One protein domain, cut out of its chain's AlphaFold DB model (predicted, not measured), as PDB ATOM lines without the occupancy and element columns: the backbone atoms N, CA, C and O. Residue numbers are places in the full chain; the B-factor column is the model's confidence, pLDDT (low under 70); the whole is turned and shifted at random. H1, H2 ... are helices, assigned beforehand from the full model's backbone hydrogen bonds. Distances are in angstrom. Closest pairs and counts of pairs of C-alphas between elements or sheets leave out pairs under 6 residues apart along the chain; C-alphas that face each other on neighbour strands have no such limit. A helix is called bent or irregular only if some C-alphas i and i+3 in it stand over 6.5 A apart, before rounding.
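Overview. This is residues 7 to 112 and 143 to 183 of the 281 residues of the protein "Hypothetical protein" of Heterosigma akashiwo (UniProt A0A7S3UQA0). A long helix, H6, runs through the middle, with H5 packed side by side on it and the side-by-side pair H1 and H4 crossing it nearly at right angles on its other side. H2 and H3 sit past the far ends of H1 and H4, and H7 leads off near the end of H6 as an arm whose residues 173 to 183 stick out. The printed part has 147 residues with seven named helices, H1 to H7 in chain order, and no named strand; the class is all helix. It is compact, with a radius of gyration of the C-alphas of 16.7 A, and spans 55 by 39 by 32 A.

Along the chain. The longest helix, H6, covers residues 143 to 164 and measures 31.8 A from C-alpha 143 at (36.865, 40.591, 5.486) to C-alpha 164 at (42.679, 21.056, -18.982). H5 is residues 89 to 105, 24.5 A. H1, residues 7 to 20, measures 19.6 A and begins with C-alpha 7 at (32.395, 24.375, -1.291). H4, residues 67 to 80, measures 20.0 A. H2 is residues 23 to 26, and H3 is residues 33 to 40. H3 is irregular: C-alphas 35 and 38 are 7.6 A apart. H7, residues 169 to 183, measures 20.6 A and ends with C-alpha 183 at (58.845, 11.831, 3.990).

Arrangement. H6 and H1 are the hubs, touching three helices each, and the packing is part aligned, part crossed, with both shallow and wider tilts. H5 touches H6 at a shallow tilt of 15 degrees, opposite ways, closest at C-alphas Leu 103 and Glu 150, 5.0 A. Residues 9 to 13 of H1 touch H6 about perpendicular, at 85 degrees; C-alphas Val 10 and Ser 152 are closest, 4.8 A. H4 touches residues 156 to 163 of H6 at 81 degrees, about perpendicular, closest at C-alphas Arg 71 and Ile 159, 6.2 A. H1 and H4 touch at a shallow tilt of 6 degrees, the same way, closest at C-alphas Ala 18 and Phe 77, 7.5 A. Residues 19 to 20 of H1 touch H3 about perpendicular, at 74 degrees, with C-alphas Lys 20 and Tyr 33 closest, 5.5 A. H2 is close to H4 but not clearly touching, with C-alphas Val 23 and Ala 80 closest, 6.4 A. H7 is close to H6 but not clearly touching, with C-alphas Ser 162 and Leu 169 closest, 6.2 A. Every O i to N i+4 pair is within hydrogen-bond range in H1, H4, H5, H6 and H7, against 2 of 4 in H3; H2 is too short for such a pair.

Size, cuts and confidence. The C-alphas of Ser 38 and Ala 182 are the two farthest apart, 54.6 A. Residues 113 to 142 are not printed, and C-alphas 112 and 143 are 15.7 A apart across this cut. The link from H3 to H4 is long, 26 residues, and its residues 56 to 61 stand free. Residues 43 to 61 have pLDDT under 70.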
ATOM      1  N   PRO A   7      33.149  24.713  -0.090       78.19
ATOM      2  CA  PRO A   7      32.395  24.375  -1.291       78.19
ATOM      3  C   PRO A   7      31.196  25.282  -1.594       78.19
ATOM      4  O   PRO A   7      30.901  25.512  -2.771       78.19
ATOM      5  N   ASP A   8      30.523  25.818  -0.573       76.75
ATOM      6  CA  ASP A   8      29.460  26.810  -0.784       76.75
ATOM      7  C   ASP A   8      30.055  28.133  -1.239       76.75
ATOM      8  O   ASP A   8      29.509  28.758  -2.143       76.75
ATOM      9  N   ALA A   9      31.209  28.523  -0.696       79.44
ATOM     10  CA  ALA A   9      31.933  29.702  -1.147       79.44
ATOM     11  C   ALA A   9      32.351  29.600  -2.618       79.44
ATOM     12  O   ALA A   9      32.104  30.527  -3.387       79.44
ATOM     13  N   VAL A  10      32.880  28.448  -3.043       84.44
ATOM     14  CA  VAL A  10      33.215  28.189  -4.450       84.44
ATOM     15  C   VAL A  10      31.963  28.238  -5.314       84.44
ATOM     16  O   VAL A  10      31.961  28.862  -6.373       84.44
ATOM     17  N   SER A  11      30.873  27.617  -4.863       83.06
ATOM     18  CA  SER A  11      29.600  27.634  -5.592       83.06
ATOM     19  C   SER A  11      29.042  29.055  -5.719       83.06
ATOM     20  O   SER A  11      28.585  29.448  -6.794       83.06
ATOM     21  N   ALA A  12      29.134  29.848  -4.653       82.31
ATOM     22  CA  ALA A  12      28.746  31.247  -4.638       82.31
ATOM     23  C   ALA A  12      29.645  32.093  -5.542       82.31
ATOM     24  O   ALA A  12      29.128  32.939  -6.270       82.31
ATOM     25  N   LYS A  13      30.956  31.826  -5.585       86.19
ATOM     26  CA  LYS A  13      31.882  32.503  -6.501       86.19
ATOM     27  C   LYS A  13      31.565  32.175  -7.956       86.19
ATOM     28  O   LYS A  13      31.500  33.083  -8.778       86.19
ATOM     29  N   ILE A  14      31.268  30.914  -8.283       86.19
ATOM     30  CA  ILE A  14      30.808  30.525  -9.627       86.19
ATOM     31  C   ILE A  14      29.520  31.280  -9.992       86.19
ATOM     32  O   ILE A  14      29.406  31.804 -11.100       86.19
ATOM     33  N   ALA A  15      28.564  31.383  -9.064       87.00
ATOM     34  CA  ALA A  15      27.321  32.123  -9.281       87.00
ATOM     35  C   ALA A  15      27.553  33.637  -9.445       87.00
ATOM     36  O   ALA A  15      26.957  34.263 -10.322       87.00
ATOM     37  N   LEU A  16      28.447  34.226  -8.647       85.00
ATOM     38  CA  LEU A  16      28.847  35.627  -8.760       85.00
ATOM     39  C   LEU A  16      29.529  35.894 -10.106       85.00
ATOM     40  O   LEU A  16      29.156  36.826 -10.816       85.00
ATOM     41  N   ASN A  17      30.460  35.029 -10.505       87.75
ATOM     42  CA  ASN A  17      31.112  35.098 -11.809       87.75
ATOM     43  C   ASN A  17      30.089  34.938 -12.943       87.75
ATOM     44  O   ASN A  17      30.225  35.570 -13.990       87.75
ATOM     45  N   ALA A  18      29.013  34.172 -12.736       87.69
ATOM     46  CA  ALA A  18      27.962  34.036 -13.739       87.69
ATOM     47  C   ALA A  18      27.183  35.336 -13.965       87.69
ATOM     48  O   ALA A  18      26.801  35.610 -15.103       87.69
ATOM     49  N   LYS A  19      27.008  36.141 -12.909       88.00
ATOM     50  CA  LYS A  19      26.433  37.492 -12.987       88.00
ATOM     51  C   LYS A  19      27.410  38.496 -13.605       88.00
ATOM     52  O   LYS A  19      27.005  39.246 -14.484       88.00
ATOM     53  N   LYS A  20      28.690  38.469 -13.197       86.62
ATOM     54  CA  LYS A  20      29.765  39.332 -13.740       86.62
ATOM     55  C   LYS A  20      29.970  39.144 -15.245       86.62
ATOM     56  O   LYS A  20      30.297  40.089 -15.953       86.62
ATOM     57  N   TYR A  21      29.776  37.921 -15.731       89.62
ATOM     58  CA  TYR A  21      29.990  37.559 -17.127       89.62
ATOM     59  C   TYR A  21      28.729  36.921 -17.716       89.62
ATOM     60  O   TYR A  21      28.676  35.698 -17.844       89.62
ATOM     61  N   PRO A  22      27.684  37.677 -18.084       91.00
ATOM     62  CA  PRO A  22      26.494  37.096 -18.698       91.00
ATOM     63  C   PRO A  22      26.836  36.438 -20.032       91.00
ATOM     64  O   PRO A  22      27.592  37.000 -20.826       91.00
ATOM     65  N   VAL A  23      26.252  35.271 -20.315       92.69
ATOM     66  CA  VAL A  23      26.532  34.518 -21.553       92.69
ATOM     67  C   VAL A  23      26.314  35.380 -22.798       92.69
ATOM     68  O   VAL A  23      27.160  35.387 -23.684       92.69
ATOM     69  N   GLN A  24      25.244  36.176 -22.828       91.94
ATOM     70  CA  GLN A  24      24.879  36.948 -24.022       91.94
ATOM     71  C   GLN A  24      25.854  38.083 -24.348       91.94
ATOM     72  O   GLN A  24      25.910  38.520 -25.491       91.94
ATOM     73  N   LEU A  25      26.633  38.532 -23.360       90.50
ATOM     74  CA  LEU A  25      27.586  39.634 -23.506       90.50
ATOM     75  C   LEU A  25      29.045  39.156 -23.558       90.50
ATOM     76  O   LEU A  25      29.902  39.820 -24.140       90.50
ATOM     77  N   SER A  26      29.342  38.008 -22.942       91.75
ATOM     78  CA  SER A  26      30.716  37.526 -22.725       91.75
ATOM     79  C   SER A  26      31.137  36.351 -23.606       91.75
ATOM     80  O   SER A  26      32.304  35.949 -23.570       91.75
ATOM     81  N   LYS A  27      30.224  35.802 -24.416       92.88
ATOM     82  CA  LYS A  27      30.511  34.636 -25.256       92.88
ATOM     83  C   LYS A  27      31.682  34.894 -26.211       92.88
ATOM     84  O   LYS A  27      31.654  35.845 -26.987       92.88
ATOM     85  N   GLY A  28      32.706  34.043 -26.143       88.81
ATOM     86  CA  GLY A  28      33.914  34.122 -26.973       88.81
ATOM     87  C   GLY A  28      34.814  35.335 -26.700       88.81
ATOM     88  O   GLY A  28      35.815  35.513 -27.391       88.81
ATOM     89  N   SER A  29      34.489  36.168 -25.705       87.94
ATOM     90  CA  SER A  29      35.239  37.380 -25.372       87.94
ATOM     91  C   SER A  29      36.104  37.189 -24.128       87.94
ATOM     92  O   SER A  29      35.690  36.544 -23.167       87.94
ATOM     93  N   ALA A  30      37.293  37.797 -24.134       84.50
ATOM     94  CA  ALA A  30      38.207  37.862 -22.992       84.50
ATOM     95  C   ALA A  30      38.125  39.209 -22.239       84.50
ATOM     96  O   ALA A  30      39.030  39.549 -21.475       84.50
ATOM     97  N   ASN A  31      37.077  40.003 -22.487       89.50
ATOM     98  CA  ASN A  31      36.897  41.294 -21.825       89.50
ATOM     99  C   ASN A  31      36.738  41.122 -20.309       89.50
ATOM    100  O   ASN A  31      36.143  40.155 -19.826       89.50
ATOM    101  N   LYS A  32      37.246  42.096 -19.549       86.50
ATOM    102  CA  LYS A  32      37.018  42.157 -18.102       86.50
ATOM    103  C   LYS A  32      35.550  42.472 -17.811       86.50
ATOM    104  O   LYS A  32      34.887  43.137 -18.601       86.50
ATOM    105  N   TYR A  33      35.058  42.046 -16.647       81.62
ATOM    106  CA  TYR A  33      33.649  42.223 -16.277       81.62
ATOM    107  C   TYR A  33      33.201  43.691 -16.235       81.62
ATOM    108  O   TYR A  33      32.038  43.967 -16.495       81.62
ATOM    109  N   HIS A  34      34.121  44.634 -15.989       86.12
ATOM    110  CA  HIS A  34      33.833  46.073 -16.033       86.12
ATOM    111  C   HIS A  34      33.254  46.540 -17.375       86.12
ATOM    112  O   HIS A  34      32.532  47.529 -17.419       86.12
ATOM    113  N   THR A  35      33.528  45.820 -18.469       87.25
ATOM    114  CA  THR A  35      32.936  46.088 -19.787       87.25
ATOM    115  C   THR A  35      31.426  45.830 -19.825       87.25
ATOM    116  O   THR A  35      30.763  46.316 -20.730       87.25
ATOM    117  N   TYR A  36      30.885  45.080 -18.863       85.44
ATOM    118  CA  TYR A  36      29.471  44.699 -18.779       85.44
ATOM    119  C   TYR A  36      28.772  45.296 -17.554       85.44
ATOM    120  O   TYR A  36      27.621  44.956 -17.268       85.44
ATOM    121  N   SER A  37      29.463  46.125 -16.767       84.25
ATOM    122  CA  SER A  37      28.923  46.659 -15.513       84.25
ATOM    123  C   SER A  37      27.673  47.514 -15.743       84.25
ATOM    124  O   SER A  37      26.740  47.418 -14.952       84.25
ATOM    125  N   SER A  38      27.597  48.258 -16.854       83.19
ATOM    126  CA  SER A  38      26.417  49.047 -17.237       83.19
ATOM    127  C   SER A  38      25.155  48.205 -17.442       83.19
ATOM    128  O   SER A  38      24.063  48.629 -17.080       83.19
ATOM    129  N   GLU A  39      25.294  47.011 -18.011       84.31
ATOM    130  CA  GLU A  39      24.187  46.112 -18.335       84.31
ATOM    131  C   GLU A  39      23.842  45.181 -17.173       84.31
ATOM    132  O   GLU A  39      22.691  44.787 -17.001       84.31
ATOM    133  N   THR A  40      24.847  44.789 -16.392       79.88
ATOM    134  CA  THR A  40      24.689  43.819 -15.299       79.88
ATOM    135  C   THR A  40      24.358  44.465 -13.964       79.88
ATOM    136  O   THR A  40      23.879  43.773 -13.067       79.88
ATOM    137  N   GLY A  41      24.657  45.757 -13.803       78.38
ATOM    138  CA  GLY A  41      24.642  46.434 -12.508       78.38
ATOM    139  C   GLY A  41      25.685  45.889 -11.524       78.38
ATOM    140  O   GLY A  41      25.647  46.237 -10.348       78.38
ATOM    141  N   VAL A  42      26.598  45.014 -11.972       72.81
ATOM    142  CA  VAL A  42      27.665  44.462 -11.135       72.81
ATOM    143  C   VAL A  42      28.876  45.377 -11.242       72.81
ATOM    144  O   VAL A  42      29.658  45.307 -12.196       72.81
ATOM    145  N   GLU A  43      29.022  46.254 -10.258       68.31
ATOM    146  CA  GLU A  43      30.171  47.144 -10.126       68.31
ATOM    147  C   GLU A  43      31.212  46.586  -9.149       68.31
ATOM    148  O   GLU A  43      30.987  45.606  -8.442       68.31
ATOM    149  N   TRP A  44      32.386  47.222  -9.115       56.75
ATOM    150  CA  TRP A  44      33.465  46.924  -8.162       56.75
ATOM    151  C   TRP A  44      33.101  47.285  -6.707       56.75
ATOM    152  O   TRP A  44      33.931  47.167  -5.817       56.75
ATOM    153  N   ASN A  45      31.878  47.747  -6.430       53.47
ATOM    154  CA  ASN A  45      31.490  48.084  -5.072       53.47
ATOM    155  C   ASN A  45      31.175  46.811  -4.266       53.47
ATOM    156  O   ASN A  45      30.266  46.038  -4.573       53.47
ATOM    157  N   ASN A  46      31.888  46.659  -3.148       50.34
ATOM    158  CA  ASN A  46      31.654  45.653  -2.105       50.34
ATOM    159  C   ASN A  46      30.205  45.642  -1.553       50.34
ATOM    160  O   ASN A  46      29.852  44.780  -0.760       50.34
ATOM    161  N   GLN A  47      29.346  46.576  -1.978       45.69
ATOM    162  CA  GLN A  47      27.956  46.730  -1.542       45.69
ATOM    163  C   GLN A  47      26.952  45.837  -2.292       45.69
ATOM    164  O   GLN A  47      25.819  45.701  -1.841       45.69
ATOM    165  N   SER A  48      27.337  45.183  -3.396       44.25
ATOM    166  CA  SER A  48      26.460  44.212  -4.086       44.25
ATOM    167  C   SER A  48      26.676  42.750  -3.653       44.25
ATOM    168  O   SER A  48      25.966  41.851  -4.113       44.25
ATOM    169  N   MET A  49      27.624  42.493  -2.742       49.66
ATOM    170  CA  MET A  49      27.980  41.150  -2.252       49.66
ATOM    171  C   MET A  49      27.075  40.631  -1.120       49.66
ATOM    172  O   MET A  49      27.277  39.522  -0.629       49.66
ATOM    173  N   ASP A  50      26.050  41.393  -0.737       44.00
ATOM    174  CA  ASP A  50      25.477  41.316   0.608       44.00
ATOM    175  C   ASP A  50      24.407  40.231   0.850       44.00
ATOM    176  O   ASP A  50      23.867  40.171   1.946       44.00
ATOM    177  N   GLN A  51      24.031  39.369  -0.112       51.38
ATOM    178  CA  GLN A  51      22.805  38.553   0.088       51.38
ATOM    179  C   GLN A  51      22.794  37.081  -0.348       51.38
ATOM    180  O   GLN A  51      21.735  36.460  -0.281       51.38
ATOM    181  N   ALA A  52      23.903  36.463  -0.764       51.25
ATOM    182  CA  ALA A  52      23.830  35.081  -1.279       51.25
ATOM    183  C   ALA A  52      24.588  34.011  -0.483       51.25
ATOM    184  O   ALA A  52      24.394  32.829  -0.757       51.25
ATOM    185  N   ILE A  53      25.434  34.380   0.479       54.88
ATOM    186  CA  ILE A  53      26.196  33.402   1.262       54.88
ATOM    187  C   ILE A  53      25.676  33.466   2.693       54.88
ATOM    188  O   ILE A  53      25.822  34.512   3.317       54.88
ATOM    189  N   PRO A  54      25.061  32.402   3.236       53.75
ATOM    190  CA  PRO A  54      24.795  32.314   4.661       53.75
ATOM    191  C   PRO A  54      26.144  32.316   5.377       53.75
ATOM    192  O   PRO A  54      26.866  31.319   5.404       53.75
ATOM    193  N   ILE A  55      26.523  33.483   5.885       57.31
ATOM    194  CA  ILE A  55      27.740  33.657   6.656       57.31
ATOM    195  C   ILE A  55      27.433  33.018   7.998       57.31
ATOM    196  O   ILE A  55      26.703  33.580   8.807       57.31
ATOM    197  N   CYS A  56      27.999  31.834   8.219       57.56
ATOM    198  CA  CYS A  56      28.159  31.271   9.546       57.56
ATOM    199  C   CYS A  56      26.874  30.805  10.253       57.56
ATOM    200  O   CYS A  56      26.297  31.530  11.059       57.56
ATOM    201  N   SER A  57      26.493  29.535  10.079       55.31
ATOM    202  CA  SER A  57      25.654  28.869  11.084       55.31
ATOM    203  C   SER A  57      26.534  28.072  12.061       55.31
ATOM    204  O   SER A  57      27.319  27.229  11.620       55.31
ATOM    205  N   PRO A  58      26.428  28.294  13.389       55.94
ATOM    206  CA  PRO A  58      27.124  27.493  14.403       55.94
ATOM    207  C   PRO A  58      26.816  25.990  14.330       55.94
ATOM    208  O   PRO A  58      27.578  25.191  14.872       55.94
ATOM    209  N   GLU A  59      25.715  25.623  13.669       59.44
ATOM    210  CA  GLU A  59      25.208  24.255  13.534       59.44
ATOM    211  C   GLU A  59      25.538  23.614  12.173       59.44
ATOM    212  O   GLU A  59      25.233  22.442  11.954       59.44
ATOM    213  N   GLN A  60      26.160  24.350  11.244       60.75
ATOM    214  CA  GLN A  60      26.441  23.834   9.904       60.75
ATOM    215  C   GLN A  60      27.619  22.855   9.921       60.75
ATOM    216  O   GLN A  60      28.730  23.191  10.332       60.75
ATOM    217  N   SER A  61      27.381  21.636   9.439       64.50
ATOM    218  CA  SER A  61      28.436  20.673   9.142       64.50
ATOM    219  C   SER A  61      29.154  21.030   7.837       64.50
ATOM    220  O   SER A  61      28.621  21.734   6.979       64.50
ATOM    221  N   TRP A  62      30.371  20.504   7.663       70.06
ATOM    222  CA  TRP A  62      31.021  20.493   6.355       70.06
ATOM    223  C   TRP A  62      30.123  19.742   5.362       70.06
ATOM    224  O   TRP A  62      29.734  18.597   5.597       70.06
ATOM    225  N   GLY A  63      29.778  20.394   4.266       70.12
ATOM    226  CA  GLY A  63      29.038  19.837   3.147       70.12
ATOM    227  C   GLY A  63      29.835  18.801   2.358       70.12
ATOM    228  O   GLY A  63      31.050  18.653   2.473       70.12
ATOM    229  N   ASN A  64      29.105  18.054   1.537       81.75
ATOM    230  CA  ASN A  64      29.564  16.847   0.846       81.75
ATOM    231  C   ASN A  64      29.986  17.082  -0.618       81.75
ATOM    232  O   ASN A  64      30.110  16.130  -1.389       81.75
ATOM    233  N   MET A  65      30.171  18.338  -1.023       85.94
ATOM    234  CA  MET A  65      30.563  18.692  -2.386       85.94
ATOM    235  C   MET A  65      31.952  18.134  -2.717       85.94
ATOM    236  O   MET A  65      32.906  18.311  -1.960       85.94
ATOM    237  N   THR A  66      32.082  17.501  -3.883       91.69
ATOM    238  CA  THR A  66      33.337  16.872  -4.321       91.69
ATOM    239  C   THR A  66      34.085  17.732  -5.341       91.69
ATOM    240  O   THR A  66      33.487  18.566  -6.026       91.69
ATOM    241  N   LEU A  67      35.391  17.484  -5.507       92.94
ATOM    242  CA  LEU A  67      36.184  18.110  -6.574       92.94
ATOM    243  C   LEU A  67      35.628  17.792  -7.969       92.94
ATOM    244  O   LEU A  67      35.668  18.656  -8.838       92.94
ATOM    245  N   GLU A  68      35.059  16.601  -8.170       94.31
ATOM    246  CA  GLU A  68      34.425  16.224  -9.437       94.31
ATOM    247  C   GLU A  68      33.168  17.055  -9.710       94.31
ATOM    248  O   GLU A  68      32.989  17.583 -10.806       94.31
ATOM    249  N   THR A  69      32.322  17.253  -8.698       93.94
ATOM    250  CA  THR A  69      31.128  18.096  -8.837       93.94
ATOM    251  C   THR A  69      31.498  19.544  -9.169       93.94
ATOM    252  O   THR A  69      30.855  20.168 -10.015       93.94
ATOM    253  N   LEU A  70      32.552  20.081  -8.546       94.38
ATOM    254  CA  LEU A  70      33.060  21.421  -8.850       94.38
ATOM    255  C   LEU A  70      33.668  21.498 -10.257       94.38
ATOM    256  O   LEU A  70      33.372  22.436 -10.995       94.38
ATOM    257  N   ARG A  71      34.460  20.496 -10.658       96.38
ATOM    258  CA  ARG A  71      35.030  20.383 -12.008       96.38
ATOM    259  C   ARG A  71      33.936  20.400 -13.077       96.38
ATOM    260  O   ARG A  71      34.046  21.164 -14.032       96.38
ATOM    261  N   ALA A  72      32.865  19.626 -12.889       96.31
ATOM    262  CA  ALA A  72      31.728  19.583 -13.809       96.31
ATOM    263  C   ALA A  72      31.028  20.948 -13.926       96.31
ATOM    264  O   ALA A  72      30.886  21.471 -15.029       96.31
ATOM    265  N   ARG A  73      30.694  21.586 -12.792       95.31
ATOM    266  CA  ARG A  73      30.070  22.925 -12.770       95.31
ATOM    267  C   ARG A  73      30.929  23.989 -13.458       95.31
ATOM    268  O   ARG A  73      30.400  24.858 -14.151       95.31
ATOM    269  N   LEU A  74      32.249  23.932 -13.278       95.75
ATOM    270  CA  LEU A  74      33.185  24.817 -13.975       95.75
ATOM    271  C   LEU A  74      33.231  24.528 -15.477       95.75
ATOM    272  O   LEU A  74      33.293  25.464 -16.273       95.75
ATOM    273  N   GLY A  75      33.165  23.256 -15.872       95.75
ATOM    274  CA  GLY A  75      33.023  22.847 -17.267       95.75
ATOM    275  C   GLY A  75      31.801  23.485 -17.927       95.75
ATOM    276  O   GLY A  75      31.943  24.136 -18.962       95.75
ATOM    277  N   ASP A  76      30.637  23.392 -17.281       96.75
ATOM    278  CA  ASP A  76      29.389  23.997 -17.761       96.75
ATOM    279  C   ASP A  76      29.498  25.525 -17.863       96.75
ATOM    280  O   ASP A  76      29.118  26.124 -18.872       96.75
ATOM    281  N   PHE A  77      30.079  26.166 -16.843       95.31
ATOM    282  CA  PHE A  77      30.297  27.613 -16.813       95.31
ATOM    283  C   PHE A  77      31.141  28.103 -17.999       95.31
ATOM    284  O   PHE A  77      30.809  29.118 -18.624       95.31
ATOM    285  N   VAL A  78      32.228  27.386 -18.298       96.12
ATOM    286  CA  VAL A  78      33.164  27.693 -19.388       96.12
ATOM    287  C   VAL A  78      32.536  27.410 -20.749       96.12
ATOM    288  O   VAL A  78      32.670  28.228 -21.661       96.12
ATOM    289  N   ALA A  79      31.838  26.281 -20.890       95.88
ATOM    290  CA  ALA A  79      31.182  25.883 -22.131       95.88
ATOM    291  C   ALA A  79      30.091  26.880 -22.535       95.88
ATOM    292  O   ALA A  79      30.041  27.303 -23.689       95.88
ATOM    293  N   ALA A  80      29.277  27.333 -21.577       95.19
ATOM    294  CA  ALA A  80      28.219  28.308 -21.826       95.19
ATOM    295  C   ALA A  80      28.741  29.624 -22.433       95.19
ATOM    296  O   ALA A  80      28.027  30.278 -23.189       95.19
ATOM    297  N   ARG A  81      29.989  30.005 -22.129       96.25
ATOM    298  CA  ARG A  81      30.629  31.243 -22.604       96.25
ATOM    299  C   ARG A  81      31.590  31.032 -23.767       96.25
ATOM    300  O   ARG A  81      32.188  31.995 -24.229       96.25
ATOM    301  N   ASP A  82      31.748  29.805 -24.251       95.88
ATOM    302  CA  ASP A  82      32.736  29.468 -25.282       95.88
ATOM    303  C   ASP A  82      34.173  29.898 -24.907       95.88
ATOM    304  O   ASP A  82      34.979  30.344 -25.721       95.88
ATOM    305  N   TRP A  83      34.513  29.791 -23.619       95.75
ATOM    306  CA  TRP A  83      35.827  30.194 -23.102       95.75
ATOM    307  C   TRP A  83      36.872  29.077 -23.164       95.75
ATOM    308  O   TRP A  83      38.037  29.277 -22.811       95.75
ATOM    309  N   GLY A  84      36.493  27.892 -23.653       93.19
ATOM    310  CA  GLY A  84      37.381  26.733 -23.741       93.19
ATOM    311  C   GLY A  84      38.676  27.026 -24.508       93.19
ATOM    312  O   GLY A  84      39.749  26.593 -24.089       93.19
ATOM    313  N   ALA A  85      38.606  27.830 -25.575       90.19
ATOM    314  CA  ALA A  85      39.773  28.212 -26.368       90.19
ATOM    315  C   ALA A  85      40.756  29.137 -25.618       90.19
ATOM    316  O   ALA A  85      41.965  29.057 -25.866       90.19
ATOM    317  N   LEU A  86      40.248  29.969 -24.698       90.94
ATOM    318  CA  LEU A  86      41.016  30.922 -23.886       90.94
ATOM    319  C   LEU A  86      41.708  30.242 -22.694       90.94
ATOM    320  O   LEU A  86      42.767  30.686 -22.244       90.94
ATOM    321  N   HIS A  87      41.145  29.131 -22.214       95.19
ATOM    322  CA  HIS A  87      41.616  28.362 -21.060       95.19
ATOM    323  C   HIS A  87      42.806  27.452 -21.411       95.19
ATOM    324  O   HIS A  87      42.760  26.233 -21.257       95.19
ATOM    325  N   ARG A  88      43.903  28.049 -21.894       96.06
ATOM    326  CA  ARG A  88      45.182  27.355 -22.117       96.06
ATOM    327  C   ARG A  88      45.949  27.203 -20.797       96.06
ATOM    328  O   ARG A  88      45.866  28.114 -19.973       96.06
ATOM    329  N   PRO A  89      46.760  26.140 -20.608       97.88
ATOM    330  CA  PRO A  89      47.469  25.897 -19.346       97.88
ATOM    331  C   PRO A  89      48.262  27.103 -18.830       97.88
ATOM    332  O   PRO A  89      48.170  27.446 -17.658       97.88
ATOM    333  N   ARG A  90      48.979  27.807 -19.717       97.56
ATOM    334  CA  ARG A  90      49.721  29.024 -19.355       97.56
ATOM    335  C   ARG A  90      48.805  30.134 -18.834       97.56
ATOM    336  O   ARG A  90      49.143  30.774 -17.850       97.56
ATOM    337  N   ASN A  91      47.667  30.362 -19.486       96.75
ATOM    338  CA  ASN A  91      46.741  31.429 -19.108       96.75
ATOM    339  C   ASN A  91      46.101  31.127 -17.748       96.75
ATOM    340  O   ASN A  91      46.047  32.000 -16.893       96.75
ATOM    341  N   LEU A  92      45.697  29.873 -17.531       97.62
ATOM    342  CA  LEU A  92      45.141  29.414 -16.257       97.62
ATOM    343  C   LEU A  92      46.168  29.479 -15.121       97.62
ATOM    344  O   LEU A  92      45.818  29.868 -14.016       97.62
ATOM    345  N   ALA A  93      47.434  29.140 -15.386       98.12
ATOM    346  CA  ALA A  93      48.503  29.261 -14.396       98.12
ATOM    347  C   ALA A  93      48.795  30.724 -14.021       98.12
ATOM    348  O   ALA A  93      49.053  31.013 -12.857       98.12
ATOM    349  N   LEU A  94      48.741  31.646 -14.991       97.88
ATOM    350  CA  LEU A  94      48.893  33.080 -14.728       97.88
ATOM    351  C   LEU A  94      47.696  33.649 -13.960       97.88
ATOM    352  O   LEU A  94      47.907  34.421 -13.034       97.88
ATOM    353  N   ALA A  95      46.470  33.237 -14.299       96.19
ATOM    354  CA  ALA A  95      45.278  33.607 -13.541       96.19
ATOM    355  C   ALA A  95      45.374  33.101 -12.094       96.19
ATOM    356  O   ALA A  95      45.307  33.902 -11.176       96.19
ATOM    357  N   LEU A  96      45.690  31.813 -11.893       98.06
ATOM    358  CA  LEU A  96      45.923  31.221 -10.570       98.06
ATOM    359  C   LEU A  96      46.950  32.004  -9.736       98.06
ATOM    360  O   LEU A  96      46.762  32.176  -8.536       98.06
ATOM    361  N   ALA A  97      48.045  32.452 -10.355       98.19
ATOM    362  CA  ALA A  97      49.050  33.258  -9.670       98.19
ATOM    363  C   ALA A  97      48.518  34.644  -9.265       98.19
ATOM    364  O   ALA A  97      48.899  35.134  -8.207       98.19
ATOM    365  N   GLY A  98      47.648  35.246 -10.083       96.94
ATOM    366  CA  GLY A  98      46.943  36.487  -9.760       96.94
ATOM    367  C   GLY A  98      46.058  36.334  -8.527       96.94
ATOM    368  O   GLY A  98      46.273  37.040  -7.550       96.94
ATOM    369  N   GLU A  99      45.175  35.334  -8.518       97.19
ATOM    370  CA  GLU A  99      44.260  35.088  -7.388       97.19
ATOM    371  C   GLU A  99      45.008  34.718  -6.097       97.19
ATOM    372  O   GLU A  99      44.611  35.071  -4.992       97.19
ATOM    373  N   ALA A 100      46.145  34.022  -6.209       97.69
ATOM    374  CA  ALA A 100      47.007  33.772  -5.054       97.69
ATOM    375  C   ALA A 100      47.641  35.066  -4.507       97.69
ATOM    376  O   ALA A 100      47.931  35.147  -3.313       97.69
ATOM    377  N   GLY A 101      47.872  36.054  -5.376       97.12
ATOM    378  CA  GLY A 101      48.275  37.407  -5.002       97.12
ATOM    379  C   GLY A 101      47.155  38.150  -4.277       97.12
ATOM    380  O   GLY A 101      47.395  38.618  -3.169       97.12
ATOM    381  N   GLU A 102      45.941  38.172  -4.838       92.94
ATOM    382  CA  GLU A 102      44.751  38.786  -4.213       92.94
ATOM    383  C   GLU A 102      44.476  38.175  -2.827       92.94
ATOM    384  O   GLU A 102      44.319  38.892  -1.838       92.94
ATOM    385  N   LEU A 103      44.591  36.848  -2.698       95.06
ATOM    386  CA  LEU A 103      44.529  36.166  -1.405       95.06
ATOM    387  C   LEU A 103      45.601  36.666  -0.420       95.06
ATOM    388  O   LEU A 103      45.314  36.850   0.761       95.06
ATOM    389  N   ALA A 104      46.841  36.867  -0.873       95.50
ATOM    390  CA  ALA A 104      47.928  37.342  -0.016       95.50
ATOM    391  C   ALA A 104      47.748  38.811   0.412       95.50
ATOM    392  O   ALA A 104      48.143  39.177   1.526       95.50
ATOM    393  N   GLU A 105      47.124  39.643  -0.427       92.69
ATOM    394  CA  GLU A 105      46.849  41.054  -0.127       92.69
ATOM    395  C   GLU A 105      45.969  41.231   1.117       92.69
ATOM    396  O   GLU A 105      46.138  42.214   1.841       92.69
ATOM    397  N   LEU A 106      45.124  40.249   1.448       89.88
ATOM    398  CA  LEU A 106      44.289  40.288   2.652       89.88
ATOM    399  C   LEU A 106      45.098  40.311   3.963       89.88
ATOM    400  O   LEU A 106      44.603  40.800   4.983       89.88
ATOM    401  N   TRP A 107      46.340  39.809   3.952       89.56
ATOM    402  CA  TRP A 107      47.221  39.767   5.129       89.56
ATOM    403  C   TRP A 107      48.397  40.738   5.078       89.56
ATOM    404  O   TRP A 107      48.974  41.015   6.125       89.56
ATOM    405  N   GLN A 108      48.768  41.267   3.909       87.44
ATOM    406  CA  GLN A 108      50.058  41.948   3.715       87.44
ATOM    407  C   GLN A 108      50.316  43.137   4.668       87.44
ATOM    408  O   GLN A 108      51.466  43.420   4.998       87.44
ATOM    409  N   TRP A 109      49.257  43.816   5.129       86.06
ATOM    410  CA  TRP A 109      49.334  44.960   6.053       86.06
ATOM    411  C   TRP A 109      48.707  44.685   7.421       86.06
ATOM    412  O   TRP A 109      48.584  45.602   8.237       86.06
ATOM    413  N   ARG A 110      48.287  43.443   7.688       82.00
ATOM    414  CA  ARG A 110      47.677  43.088   8.968       82.00
ATOM    415  C   ARG A 110      48.764  42.753   9.991       82.00
ATOM    416  O   ARG A 110      49.679  41.990   9.681       82.00
ATOM    417  N   PRO A 111      48.684  43.298  11.216       73.88
ATOM    418  CA  PRO A 111      49.561  42.867  12.290       73.88
ATOM    419  C   PRO A 111      49.271  41.405  12.645       73.88
ATOM    420  O   PRO A 111      48.133  40.946  12.551       73.88
ATOM    421  N   GLU A 112      50.294  40.686  13.106       72.50
ATOM    422  CA  GLU A 112      50.116  39.366  13.723       72.50
ATOM    423  C   GLU A 112      48.991  39.424  14.765       72.50
ATOM    424  O   GLU A 112      48.913  40.395  15.519       72.50
ATOM    425  N   ASP A 143      35.502  41.119   5.632       83.38
ATOM    426  CA  ASP A 143      36.865  40.591   5.486       83.38
ATOM    427  C   ASP A 143      36.849  39.061   5.303       83.38
ATOM    428  O   ASP A 143      37.591  38.490   4.505       83.38
ATOM    429  N   LYS A 144      35.990  38.363   6.057       82.94
ATOM    430  CA  LYS A 144      35.891  36.898   5.991       82.94
ATOM    431  C   LYS A 144      35.168  36.423   4.732       82.94
ATOM    432  O   LYS A 144      35.491  35.348   4.225       82.94
ATOM    433  N   ILE A 145      34.213  37.199   4.218       81.38
ATOM    434  CA  ILE A 145      33.615  36.953   2.902       81.38
ATOM    435  C   ILE A 145      34.692  37.084   1.826       81.38
ATOM    436  O   ILE A 145      34.825  36.158   1.031       81.38
ATOM    437  N   GLU A 146      35.465  38.175   1.817       84.81
ATOM    438  CA  GLU A 146      36.555  38.400   0.856       84.81
ATOM    439  C   GLU A 146      37.569  37.257   0.906       84.81
ATOM    440  O   GLU A 146      37.807  36.606  -0.106       84.81
ATOM    441  N   LEU A 147      38.034  36.876   2.100       88.94
ATOM    442  CA  LEU A 147      38.862  35.682   2.294       88.94
ATOM    443  C   LEU A 147      38.273  34.436   1.640       88.94
ATOM    444  O   LEU A 147      38.963  33.672   0.962       88.94
ATOM    445  N   SER A 148      36.983  34.215   1.857       85.19
ATOM    446  CA  SER A 148      36.291  33.072   1.294       85.19
ATOM    447  C   SER A 148      36.196  33.138  -0.235       85.19
ATOM    448  O   SER A 148      36.208  32.083  -0.873       85.19
ATOM    449  N   GLN A 149      36.093  34.334  -0.824       85.31
ATOM    450  CA  GLN A 149      36.112  34.535  -2.276       85.31
ATOM    451  C   GLN A 149      37.504  34.251  -2.850       85.31
ATOM    452  O   GLN A 149      37.600  33.453  -3.779       85.31
ATOM    453  N   GLU A 150      38.565  34.790  -2.248       93.69
ATOM    454  CA  GLU A 150      39.931  34.646  -2.770       93.69
ATOM    455  C   GLU A 150      40.446  33.204  -2.670       93.69
ATOM    456  O   GLU A 150      41.038  32.660  -3.606       93.69
ATOM    457  N   ILE A 151      40.127  32.495  -1.576       93.50
ATOM    458  CA  ILE A 151      40.394  31.049  -1.491       93.50
ATOM    459  C   ILE A 151      39.631  30.294  -2.592       93.50
ATOM    460  O   ILE A 151      40.146  29.325  -3.163       93.50
ATOM    461  N   SER A 152      38.398  30.713  -2.886       92.44
ATOM    462  CA  SER A 152      37.568  30.065  -3.901       92.44
ATOM    463  C   SER A 152      38.129  30.253  -5.305       92.44
ATOM    464  O   SER A 152      38.154  29.282  -6.059       92.44
ATOM    465  N   ASP A 153      38.622  31.439  -5.660       94.25
ATOM    466  CA  ASP A 153      39.214  31.684  -6.978       94.25
ATOM    467  C   ASP A 153      40.491  30.879  -7.200       94.25
ATOM    468  O   ASP A 153      40.628  30.206  -8.229       94.25
ATOM    469  N   VAL A 154      41.374  30.828  -6.196       97.69
ATOM    470  CA  VAL A 154      42.557  29.956  -6.224       97.69
ATOM    471  C   VAL A 154      42.148  28.508  -6.515       97.69
ATOM    472  O   VAL A 154      42.729  27.847  -7.383       97.69
ATOM    473  N   LEU A 155      41.117  28.005  -5.832       97.25
ATOM    474  CA  LEU A 155      40.629  26.646  -6.045       97.25
ATOM    475  C   LEU A 155      39.992  26.462  -7.435       97.25
ATOM    476  O   LEU A 155      40.241  25.442  -8.082       97.25
ATOM    477  N   ILE A 156      39.218  27.433  -7.922       96.88
ATOM    478  CA  ILE A 156      38.573  27.402  -9.243       96.88
ATOM    479  C   ILE A 156      39.614  27.257 -10.355       96.88
ATOM    480  O   ILE A 156      39.505  26.347 -11.187       96.88
ATOM    481  N   TYR A 157      40.651  28.101 -10.366       98.06
ATOM    482  CA  TYR A 157      41.684  28.011 -11.398       98.06
ATOM    483  C   TYR A 157      42.552  26.769 -11.247       98.06
ATOM    484  O   TYR A 157      42.937  26.187 -12.262       98.06
ATOM    485  N   LEU A 158      42.815  26.301 -10.022       98.44
ATOM    486  CA  LEU A 158      43.548  25.054  -9.807       98.44
ATOM    487  C   LEU A 158      42.782  23.836 -10.347       98.44
ATOM    488  O   LEU A 158      43.370  22.998 -11.040       98.44
ATOM    489  N   ILE A 159      41.473  23.748 -10.081       98.06
ATOM    490  CA  ILE A 159      40.609  22.692 -10.630       98.06
ATOM    491  C   ILE A 159      40.602  22.778 -12.154       98.06
ATOM    492  O   ILE A 159      40.837  21.773 -12.825       98.06
ATOM    493  N   ARG A 160      40.387  23.973 -12.719       97.88
ATOM    494  CA  ARG A 160      40.309  24.124 -14.174       97.88
ATOM    495  C   ARG A 160      41.640  23.839 -14.869       97.88
ATOM    496  O   ARG A 160      41.643  23.233 -15.939       97.88
ATOM    497  N   LEU A 161      42.761  24.246 -14.279       98.50
ATOM    498  CA  LEU A 161      44.094  23.914 -14.777       98.50
ATOM    499  C   LEU A 161      44.313  22.400 -14.770       98.50
ATOM    500  O   LEU A 161      44.808  21.862 -15.757       98.50
ATOM    501  N   SER A 162      43.899  21.717 -13.701       98.25
ATOM    502  CA  SER A 162      44.006  20.258 -13.597       98.25
ATOM    503  C   SER A 162      43.174  19.558 -14.674       98.25
ATOM    504  O   SER A 162      43.696  18.703 -15.382       98.25
ATOM    505  N   ASP A 163      41.926  19.993 -14.866       98.00
ATOM    506  CA  ASP A 163      40.996  19.473 -15.877       98.00
ATOM    507  C   ASP A 163      41.553  19.626 -17.304       98.00
ATOM    508  O   ASP A 163      41.638  18.654 -18.050       98.00
ATOM    509  N   VAL A 164      42.052  20.816 -17.665       97.62
ATOM    510  CA  VAL A 164      42.679  21.056 -18.982       97.62
ATOM    511  C   VAL A 164      43.968  20.247 -19.173       97.62
ATOM    512  O   VAL A 164      44.299  19.882 -20.299       97.62
ATOM    513  N   CYS A 165      44.698  19.953 -18.096       97.94
ATOM    514  CA  CYS A 165      45.901  19.120 -18.147       97.94
ATOM    515  C   CYS A 165      45.610  17.610 -18.085       97.94
ATOM    516  O   CYS A 165      46.555  16.824 -18.161       97.94
ATOM    517  N   GLY A 166      44.350  17.189 -17.922       96.81
ATOM    518  CA  GLY A 166      43.989  15.778 -17.751       96.81
ATOM    519  C   GLY A 166      44.476  15.175 -16.428       96.81
ATOM    520  O   GLY A 166      44.796  13.990 -16.367       96.81
ATOM    521  N   ILE A 167      44.582  15.989 -15.375       97.81
ATOM    522  CA  ILE A 167      45.038  15.571 -14.047       97.81
ATOM    523  C   ILE A 167      43.824  15.361 -13.142       97.81
ATOM    524  O   ILE A 167      43.099  16.307 -12.836       97.81
ATOM    525  N   ASP A 168      43.653  14.137 -12.637       97.00
ATOM    526  CA  ASP A 168      42.762  13.875 -11.502       97.00
ATOM    527  C   ASP A 168      43.362  14.508 -10.239       97.00
ATOM    528  O   ASP A 168      44.270  13.962  -9.600       97.00
ATOM    529  N   LEU A 169      42.859  15.697  -9.898       96.81
ATOM    530  CA  LEU A 169      43.344  16.482  -8.768       96.81
ATOM    531  C   LEU A 169      43.145  15.750  -7.433       96.81
ATOM    532  O   LEU A 169      44.038  15.788  -6.585       96.81
ATOM    533  N   SER A 170      42.021  15.047  -7.255       95.31
ATOM    534  CA  SER A 170      41.730  14.304  -6.021       95.31
ATOM    535  C   SER A 170      42.777  13.218  -5.803       95.31
ATOM    536  O   SER A 170      43.397  13.135  -4.738       95.31
ATOM    537  N   ARG A 171      43.034  12.416  -6.843       94.81
ATOM    538  CA  ARG A 171      44.040  11.355  -6.791       94.81
ATOM    539  C   ARG A 171      45.445  11.916  -6.590       94.81
ATOM    540  O   ARG A 171      46.186  11.408  -5.747       94.81
ATOM    541  N   ALA A 172      45.795  12.986  -7.305       96.88
ATOM    542  CA  ALA A 172      47.103  13.625  -7.200       96.88
ATOM    543  C   ALA A 172      47.392  14.132  -5.775       96.88
ATOM    544  O   ALA A 172      48.504  13.946  -5.268       96.88
ATOM    545  N   VAL A 173      46.397  14.728  -5.106       96.38
ATOM    546  CA  VAL A 173      46.509  15.177  -3.710       96.38
ATOM    547  C   VAL A 173      46.701  13.990  -2.767       96.38
ATOM    548  O   VAL A 173      47.640  14.011  -1.969       96.38
ATOM    549  N   LEU A 174      45.894  12.932  -2.888       95.75
ATOM    550  CA  LEU A 174      46.015  11.733  -2.045       95.75
ATOM    551  C   LEU A 174      47.393  11.066  -2.185       95.75
ATOM    552  O   LEU A 174      48.055  10.774  -1.184       95.75
ATOM    553  N   ASP A 175      47.881  10.905  -3.415       95.06
ATOM    554  CA  ASP A 175      49.212  10.349  -3.675       95.06
ATOM    555  C   ASP A 175      50.321  11.249  -3.106       95.06
ATOM    556  O   ASP A 175      51.342  10.768  -2.598       95.06
ATOM    557  N   LYS A 176      50.143  12.575  -3.164       95.69
ATOM    558  CA  LYS A 176      51.091  13.535  -2.592       95.69
ATOM    559  C   LYS A 176      51.087  13.509  -1.063       95.69
ATOM    560  O   LYS A 176      52.165  13.591  -0.471       95.69
ATOM    561  N   MET A 177      49.927  13.354  -0.430       94.31
ATOM    562  CA  MET A 177      49.801  13.195   1.021       94.31
ATOM    563  C   MET A 177      50.505  11.927   1.503       94.31
ATOM    564  O   MET A 177      51.311  12.009   2.427       94.31
ATOM    565  N   ALA A 178      50.305  10.791   0.827       91.50
ATOM    566  CA  ALA A 178      51.004   9.546   1.148       91.50
ATOM    567  C   ALA A 178      52.534   9.706   1.053       91.50
ATOM    568  O   ALA A 178      53.272   9.335   1.968       91.50
ATOM    569  N   LYS A 179      53.023  10.353  -0.017       89.75
ATOM    570  CA  LYS A 179      54.454  10.680  -0.177       89.75
ATOM    571  C   LYS A 179      54.966  11.613   0.923       89.75
ATOM    572  O   LYS A 179      56.095  11.450   1.381       89.75
ATOM    573  N   ASN A 180      54.172  12.600   1.340       89.19
ATOM    574  CA  ASN A 180      54.544  13.520   2.412       89.19
ATOM    575  C   ASN A 180      54.593  12.811   3.773       89.19
ATOM    576  O   ASN A 180      55.559  13.016   4.496       89.19
ATOM    577  N   ALA A 181      53.632  11.941   4.087       89.25
ATOM    578  CA  ALA A 181      53.621  11.163   5.326       89.25
ATOM    579  C   ALA A 181      54.845  10.236   5.433       89.25
ATOM    580  O   ALA A 181      55.483  10.165   6.480       89.25
ATOM    581  N   ALA A 182      55.236   9.593   4.327       86.94
ATOM    582  CA  ALA A 182      56.463   8.798   4.275       86.94
ATOM    583  C   ALA A 182      57.734   9.656   4.445       86.94
ATOM    584  O   ALA A 182      58.717   9.212   5.033       86.94
ATOM    585  N   LYS A 183      57.718  10.890   3.923       85.50
ATOM    586  CA  LYS A 183      58.845  11.831   3.990       85.50
ATOM    587  C   LYS A 183      58.984  12.523   5.352       85.50
ATOM    588  O   LYS A 183      60.097  12.891   5.719       85.50
TER     589      LYS A 183